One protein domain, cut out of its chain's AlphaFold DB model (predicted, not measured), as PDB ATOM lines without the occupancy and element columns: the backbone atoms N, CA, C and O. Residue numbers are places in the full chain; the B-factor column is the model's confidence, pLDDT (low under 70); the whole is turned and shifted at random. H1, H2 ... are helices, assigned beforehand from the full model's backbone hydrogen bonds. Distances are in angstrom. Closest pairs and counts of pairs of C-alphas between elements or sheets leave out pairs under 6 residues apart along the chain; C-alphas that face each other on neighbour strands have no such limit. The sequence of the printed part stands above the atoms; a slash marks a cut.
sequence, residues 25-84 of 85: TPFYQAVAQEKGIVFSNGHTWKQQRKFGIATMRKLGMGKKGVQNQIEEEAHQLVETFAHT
ATOM      1  N   THR A  25      98.841 186.624  67.264       89.44
ATOM      2  CA  THR A  25      97.799 187.169  68.146       89.44
ATOM      3  C   THR A  25      98.112 186.828  69.606       89.44
ATOM      4  O   THR A  25      98.747 185.797  69.851       89.44
ATOM      5  N   PRO A  26      97.639 187.620  70.592       92.06
ATOM      6  CA  PRO A  26      97.844 187.316  72.012       92.06
ATOM      7  C   PRO A  26      97.371 185.908  72.402       92.06
ATOM      8  O   PRO A  26      98.014 185.224  73.192       92.06
ATOM      9  N   PHE A  27      96.287 185.436  71.779       88.94
ATOM     10  CA  PHE A  27      95.784 184.077  71.966       88.94
ATOM     11  C   PHE A  27      96.807 183.010  71.533       88.94
ATOM     12  O   PHE A  27      97.078 182.078  72.286       88.94
ATOM     13  N   TYR A  28      97.441 183.151  70.364       87.38
ATOM     14  CA  TYR A  28      98.454 182.185  69.907       87.38
ATOM     15  C   TYR A  28      99.730 182.212  70.746       87.38
ATOM     16  O   TYR A  28     100.364 181.171  70.936       87.38
ATOM     17  N   GLN A  29     100.092 183.377  71.280       87.44
ATOM     18  CA  GLN A  29     101.207 183.486  72.214       87.44
ATOM     19  C   GLN A  29     100.900 182.773  73.535       87.44
ATOM     20  O   GLN A  29     101.739 182.010  74.011       87.44
ATOM     21  N   ALA A  30      99.689 182.940  74.074       91.19
ATOM     22  CA  ALA A  30      99.257 182.266  75.296       91.19
ATOM     23  C   ALA A  30      99.165 180.739  75.136       91.19
ATOM     24  O   ALA A  30      99.580 180.003  76.026       91.19
ATOM     25  N   VAL A  31      98.651 180.255  73.999       88.25
ATOM     26  CA  VAL A  31      98.436 178.816  73.765       88.25
ATOM     27  C   VAL A  31      99.728 178.079  73.418       88.25
ATOM     28  O   VAL A  31      99.929 176.952  73.863       88.25
ATOM     29  N   ALA A  32     100.593 178.672  72.593       86.25
ATOM     30  CA  ALA A  32     101.704 177.935  71.992       86.25
ATOM     31  C   ALA A  32     103.019 178.713  71.895       86.25
ATOM     32  O   ALA A  32     104.004 178.141  71.431       86.25
ATOM     33  N   GLN A  33     103.067 179.989  72.300       88.88
ATOM     34  CA  GLN A  33     104.266 180.833  72.198       88.88
ATOM     35  C   GLN A  33     104.908 180.786  70.798       88.88
ATOM     36  O   GLN A  33     106.127 180.699  70.671       88.88
ATOM     37  N   GLU A  34     104.079 180.750  69.746       85.62
ATOM     38  CA  GLU A  34     104.521 180.674  68.341       85.62
ATOM     39  C   GLU A  34     105.348 179.409  68.002       85.62
ATOM     40  O   GLU A  34     106.146 179.388  67.063       85.62
ATOM     41  N   LYS A  35     105.151 178.317  68.754       90.25
ATOM     42  CA  LYS A  35     105.799 177.013  68.537       90.25
ATOM     43  C   LYS A  35     104.861 176.016  67.849       90.25
ATOM     44  O   LYS A  35     103.641 176.168  67.810       90.25
ATOM     45  N   GLY A  36     105.452 174.944  67.324       91.19
ATOM     46  CA  GLY A  36     104.722 173.837  66.708       91.19
ATOM     47  C   GLY A  36     104.287 174.113  65.267       91.19
ATOM     48  O   GLY A  36     104.498 175.189  64.713       91.19
ATOM     49  N   ILE A  37     103.649 173.127  64.635       94.62
ATOM     50  CA  ILE A  37     103.316 173.171  63.198       94.62
ATOM     51  C   ILE A  37     102.180 174.162  62.887       94.62
ATOM     52  O   ILE A  37     102.124 174.697  61.779       94.62
ATOM     53  N   VAL A  38     101.274 174.399  63.840       92.69
ATOM     54  CA  VAL A  38     100.079 175.237  63.638       92.69
ATOM     55  C   VAL A  38     100.379 176.725  63.834       92.69
ATOM     56  O   VAL A  38      99.881 177.539  63.061       92.69
ATOM     57  N   PHE A  39     101.207 177.078  64.825       92.69
ATOM     58  CA  PHE A  39     101.377 178.469  65.271       92.69
ATOM     59  C   PHE A  39     102.740 179.086  64.945       92.69
ATOM     60  O   PHE A  39     102.895 180.294  65.094       92.69
ATOM     61  N   SER A  40     103.724 178.301  64.492       93.12
ATOM     62  CA  SER A  40     105.032 178.846  64.111       93.12
ATOM     63  C   SER A  40     105.064 179.420  62.691       93.12
ATOM     64  O   SER A  40     104.218 179.131  61.835       93.12
ATOM     65  N   ASN A  41     106.097 180.223  62.431       93.50
ATOM     66  CA  ASN A  41     106.391 180.851  61.145       93.50
ATOM     67  C   ASN A  41     107.830 180.565  60.683       93.50
ATOM     68  O   ASN A  41     108.646 179.985  61.405       93.50
ATOM     69  N   GLY A  42     108.141 180.969  59.448       93.31
ATOM     70  CA  GLY A  42     109.502 180.956  58.917       93.31
ATOM     71  C   GLY A  42     110.144 179.566  58.875       93.31
ATOM     72  O   GLY A  42     109.510 178.572  58.509       93.31
ATOM     73  N   HIS A  43     111.432 179.504  59.220       94.81
ATOM     74  CA  HIS A  43     112.237 178.285  59.127       94.81
ATOM     75  C   HIS A  43     111.714 177.161  60.033       94.81
ATOM     76  O   HIS A  43     111.576 176.024  59.577       94.81
ATOM     77  N   THR A  44     111.364 177.487  61.280       94.25
ATOM     78  CA  THR A  44     110.835 176.534  62.267       94.25
ATOM     79  C   THR A  44     109.599 175.820  61.735       94.25
ATOM     80  O   THR A  44     109.553 174.588  61.727       94.25
ATOM     81  N   TRP A  45     108.640 176.576  61.193       95.50
ATOM     82  CA  TRP A  45     107.440 176.002  60.592       95.50
ATOM     83  C   TRP A  45     107.758 175.088  59.407       95.50
ATOM     84  O   TRP A  45     107.251 173.966  59.337       95.50
ATOM     85  N   LYS A  46     108.615 175.544  58.478       95.62
ATOM     86  CA  LYS A  46     108.985 174.770  57.281       95.62
ATOM     87  C   LYS A  46     109.612 173.422  57.670       95.62
ATOM     88  O   LYS A  46     109.222 172.392  57.116       95.62
ATOM     89  N   GLN A  47     110.515 173.406  58.655       97.31
ATOM     90  CA  GLN A  47     111.151 172.178  59.151       97.31
ATOM     91  C   GLN A  47     110.156 171.247  59.849       97.31
ATOM     92  O   GLN A  47     110.027 170.081  59.468       97.31
ATOM     93  N   GLN A  48     109.407 171.757  60.829       96.94
ATOM     94  CA  GLN A  48     108.477 170.940  61.610       96.94
ATOM     95  C   GLN A  48     107.352 170.369  60.745       96.94
ATOM     96  O   GLN A  48     107.003 169.200  60.889       96.94
ATOM     97  N   ARG A  49     106.823 171.144  59.788       97.00
ATOM     98  CA  ARG A  49     105.820 170.660  58.829       97.00
ATOM     99  C   ARG A  49     106.371 169.540  57.951       97.00
ATOM    100  O   ARG A  49     105.690 168.533  57.763       97.00
ATOM    101  N   LYS A  50     107.587 169.699  57.411       97.62
ATOM    102  CA  LYS A  50     108.229 168.670  56.579       97.62
ATOM    103  C   LYS A  50     108.425 167.378  57.370       97.62
ATOM    104  O   LYS A  50     108.054 166.311  56.883       97.62
ATOM    105  N   PHE A  51     108.953 167.489  58.588       97.88
ATOM    106  CA  PHE A  51     109.125 166.358  59.492       97.88
ATOM    107  C   PHE A  51     107.784 165.688  59.821       97.88
ATOM    108  O   PHE A  51     107.635 164.492  59.596       97.88
ATOM    109  N   GLY A  52     106.786 166.455  60.266       97.31
ATOM    110  CA  GLY A  52     105.475 165.934  60.653       97.31
ATOM    111  C   GLY A  52     104.776 165.184  59.520       97.31
ATOM    112  O   GLY A  52     104.333 164.057  59.713       97.31
ATOM    113  N   ILE A  53     104.745 165.749  58.307       97.12
ATOM    114  CA  ILE A  53     104.146 165.079  57.140       97.12
ATOM    115  C   ILE A  53     104.897 163.788  56.797       97.12
ATOM    116  O   ILE A  53     104.265 162.768  56.510       97.12
ATOM    117  N   ALA A  54     106.233 163.812  56.814       97.50
ATOM    118  CA  ALA A  54     107.036 162.627  56.532       97.50
ATOM    119  C   ALA A  54     106.786 161.519  57.567       97.50
ATOM    120  O   ALA A  54     106.583 160.365  57.192       97.50
ATOM    121  N   THR A  55     106.747 161.871  58.851       97.12
ATOM    122  CA  THR A  55     106.486 160.935  59.946       97.12
ATOM    123  C   THR A  55     105.068 160.374  59.880       97.12
ATOM    124  O   THR A  55     104.914 159.160  59.920       97.12
ATOM    125  N   MET A  56     104.038 161.200  59.658       95.56
ATOM    126  CA  MET A  56     102.658 160.712  59.511       95.56
ATOM    127  C   MET A  56     102.519 159.714  58.353       95.56
ATOM    128  O   MET A  56     101.891 158.670  58.504       95.56
ATOM    129  N   ARG A  57     103.160 159.973  57.203       94.38
ATOM    130  CA  ARG A  57     103.184 159.017  56.077       94.38
ATOM    131  C   ARG A  57     103.895 157.709  56.432       94.38
ATOM    132  O   ARG A  57     103.443 156.641  56.016       94.38
ATOM    133  N   LYS A  58     104.994 157.775  57.195       94.38
ATOM    134  CA  LYS A  58     105.696 156.581  57.703       94.38
ATOM    135  C   LYS A  58     104.812 155.768  58.650       94.38
ATOM    136  O   LYS A  58     104.783 154.552  58.521       94.38
ATOM    137  N   LEU A  59     104.044 156.441  59.508       92.62
ATOM    138  CA  LEU A  59     103.067 155.834  60.419       92.62
ATOM    139  C   LEU A  59     101.796 155.320  59.720       92.62
ATOM    140  O   LEU A  59     100.914 154.782  60.372       92.62
ATOM    141  N   GLY A  60     101.697 155.443  58.395       91.00
ATOM    142  CA  GLY A  60     100.608 154.846  57.623       91.00
ATOM    143  C   GLY A  60      99.482 155.800  57.241       91.00
ATOM    144  O   GLY A  60      98.498 155.342  56.666       91.00
ATOM    145  N   MET A  61      99.621 157.111  57.470       92.62
ATOM    146  CA  MET A  61      98.671 158.103  56.951       92.62
ATOM    147  C   MET A  61      98.539 157.963  55.427       92.62
ATOM    148  O   MET A  61      99.534 158.024  54.700       92.62
ATOM    149  N   GLY A  62      97.301 157.791  54.956       89.06
ATOM    150  CA  GLY A  62      96.991 157.526  53.547       89.06
ATOM    151  C   GLY A  62      97.140 156.059  53.123       89.06
ATOM    152  O   GLY A  62      97.096 155.770  51.931       89.06
ATOM    153  N   LYS A  63      97.331 155.131  54.069       93.19
ATOM    154  CA  LYS A  63      97.330 153.676  53.843       93.19
ATOM    155  C   LYS A  63      96.148 153.023  54.565       93.19
ATOM    156  O   LYS A  63      95.603 153.593  55.507       93.19
ATOM    157  N   LYS A  64      95.828 151.779  54.180       90.12
ATOM    158  CA  LYS A  64      94.738 150.985  54.777       90.12
ATOM    159  C   LYS A  64      94.849 150.815  56.301       90.12
ATOM    160  O   LYS A  64      93.833 150.748  56.967       90.12
ATOM    161  N   GLY A  65      96.061 150.804  56.867       87.12
ATOM    162  CA  GLY A  65      96.242 150.657  58.319       87.12
ATOM    163  C   GLY A  65      95.562 151.761  59.142       87.12
ATOM    164  O   GLY A  65      94.860 151.454  60.095       87.12
ATOM    165  N   VAL A  66      95.703 153.029  58.736       93.25
ATOM    166  CA  VAL A  66      95.037 154.152  59.425       93.25
ATOM    167  C   VAL A  66      93.528 154.141  59.182       93.25
ATOM    168  O   VAL A  66      92.776 154.518  60.070       93.25
ATOM    169  N   GLN A  67      93.072 153.679  58.012       92.88
ATOM    170  CA  GLN A  67      91.641 153.495  57.762       92.88
ATOM    171  C   GLN A  67      91.034 152.502  58.761       92.88
ATOM    172  O   GLN A  67      90.032 152.830  59.384       92.88
ATOM    173  N   ASN A  68      91.669 151.346  58.967       93.81
ATOM    174  CA  ASN A  68      91.178 150.345  59.914       93.81
ATOM    175  C   ASN A  68      91.096 150.901  61.344       93.81
ATOM    176  O   ASN A  68      90.113 150.658  62.030       93.81
ATOM    177  N   GLN A  69      92.092 151.688  61.773       94.75
ATOM    178  CA  GLN A  69      92.057 152.353  63.081       94.75
ATOM    179  C   GLN A  69      90.888 153.341  63.185       94.75
ATOM    180  O   GLN A  69      90.193 153.365  64.189       94.75
ATOM    181  N   ILE A  70      90.631 154.137  62.142       95.94
ATOM    182  CA  ILE A  70      89.485 155.060  62.122       95.94
ATOM    183  C   ILE A  70      88.157 154.294  62.206       95.94
ATOM    184  O   ILE A  70      87.251 154.732  62.908       95.94
ATOM    185  N   GLU A  71      88.030 153.173  61.492       97.06
ATOM    186  CA  GLU A  71      86.834 152.323  61.526       97.06
ATOM    187  C   GLU A  71      86.618 151.697  62.912       97.06
ATOM    188  O   GLU A  71      85.492 151.683  63.405       97.06
ATOM    189  N   GLU A  72      87.692 151.244  63.560       97.56
ATOM    190  CA  GLU A  72      87.660 150.713  64.924       97.56
ATOM    191  C   GLU A  72      87.194 151.771  65.933       97.56
ATOM    192  O   GLU A  72      86.231 151.541  66.664       97.56
ATOM    193  N   GLU A  73      87.799 152.960  65.924       97.81
ATOM    194  CA  GLU A  73      87.408 154.069  66.807       97.81
ATOM    195  C   GLU A  73      85.961 154.528  66.545       97.81
ATOM    196  O   GLU A  73      85.221 154.863  67.470       97.81
ATOM    197  N   ALA A  74      85.512 154.506  65.285       98.19
ATOM    198  CA  ALA A  74      84.125 154.809  64.939       98.19
ATOM    199  C   ALA A  74      83.148 153.758  65.489       98.19
ATOM    200  O   ALA A  74      82.058 154.116  65.938       98.19
ATOM    201  N   HIS A  75      83.524 152.476  65.482       98.06
ATOM    202  CA  HIS A  75      82.723 151.415  66.089       98.06
ATOM    203  C   HIS A  75      82.625 151.595  67.607       98.06
ATOM    204  O   HIS A  75      81.517 151.629  68.144       98.06
ATOM    205  N   GLN A  76      83.760 151.829  68.275       97.81
ATOM    206  CA  GLN A  76      83.807 152.099  69.716       97.81
ATOM    207  C   GLN A  76      82.960 153.322  70.101       97.81
ATOM    208  O   GLN A  76      82.285 153.321  71.133       97.81
ATOM    209  N   LEU A  77      82.941 154.363  69.262       97.75
ATOM    210  CA  LEU A  77      82.094 155.535  69.470       97.75
ATOM    211  C   LEU A  77      80.597 155.173  69.461       97.75
ATOM    212  O   LEU A  77      79.848 155.639  70.320       97.75
ATOM    213  N   VAL A  78      80.157 154.333  68.517       97.88
ATOM    214  CA  VAL A  78      78.761 153.867  68.438       97.88
ATOM    215  C   VAL A  78      78.395 153.020  69.655       97.88
ATOM    216  O   VAL A  78      77.344 153.246  70.256       97.88
ATOM    217  N   GLU A  79      79.260 152.087  70.049       97.38
ATOM    218  CA  GLU A  79      79.061 151.273  71.253       97.38
ATOM    219  C   GLU A  79      78.955 152.149  72.507       97.38
ATOM    220  O   GLU A  79      78.041 151.983  73.314       97.38
ATOM    221  N   THR A  80      79.832 153.148  72.635       97.75
ATOM    222  CA  THR A  80      79.810 154.099  73.753       97.75
ATOM    223  C   THR A  80      78.461 154.810  73.840       97.75
ATOM    224  O   THR A  80      77.877 154.879  74.923       97.75
ATOM    225  N   PHE A  81      77.913 155.290  72.720       96.81
ATOM    226  CA  PHE A  81      76.587 155.914  72.710       96.81
ATOM    227  C   PHE A  81      75.460 154.933  73.040       96.81
ATOM    228  O   PHE A  81      74.530 155.310  73.746       96.81
ATOM    229  N   ALA A  82      75.541 153.681  72.585       95.56
ATOM    230  CA  ALA A  82      74.540 152.661  72.897       95.56
ATOM    231  C   ALA A  82      74.515 152.282  74.391       95.56
ATOM    232  O   ALA A  82      73.475 151.886  74.919       95.56
ATOM    233  N   HIS A  83      75.654 152.406  75.075       91.50
ATOM    234  CA  HIS A  83      75.796 152.105  76.501       91.50
ATOM    235  C   HIS A  83      75.658 153.327  77.416       91.50
ATOM    236  O   HIS A  83      75.529 153.168  78.633       91.50
ATOM    237  N   THR A  84      75.643 154.537  76.857       81.38
ATOM    238  CA  THR A  84      75.391 155.769  77.607       81.38
ATOM    239  C   THR A  84      73.880 155.938  77.788       81.38
ATOM    240  O   THR A  84      73.164 156.208  76.826       81.38
TER     241      THR A  84
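AT A GLANCE: This is residues 25 to 84 of the 85 residues of an uncharacterized protein of Paroedura picta (UniProt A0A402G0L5). The longest helix, H4, sticks out as a free arm from one end of H3, while the short helices H2 and H1 stack at the other end of H3, making an open, flat U. The printed part has 60 residues with four named helices, H1 to H4 along the chain, and no named strand; it is all helix. It is extended, radius of gyration of the C-alphas 17.2 A, spanning 45 by 30 by 10 A, only just flat.

IN THESE COORDINATES: H4, residues 64 to 83, measures 28.8 A and ends at C-alpha 83 (75.796, 152.105, 76.501). H3, residues 42 to 58, measures 24.7 A. H2 is residues 36 to 39, 5.9 A. H1, residues 26 to 32, 10.1 A, begins at C-alpha 26 (97.844, 187.316, 72.012).

HOW THE PARTS SIT: H4 touches no helix and is apart from H3. H3, with residues 45 to 52 alone, touches H2; the closest C-alphas, of Ile 37 and Arg 49, are 5.6 A apart. H1 and H2 are close but not clearly touching, closest C-alphas Tyr 28 and Phe 39, 6.6 A. Every O i to N i+4 pair is within hydrogen-bond range in H1, H3 and H4; H2 is too short for one.

THE WHOLE: The farthest C-alphas, of His 43 and His 83, are 48.1 A apart. Residues 54 to 60 and 62 to 84 stand free. The printed part has no cut, its three links are tight, and no printed residue is under 70 in pLDDT.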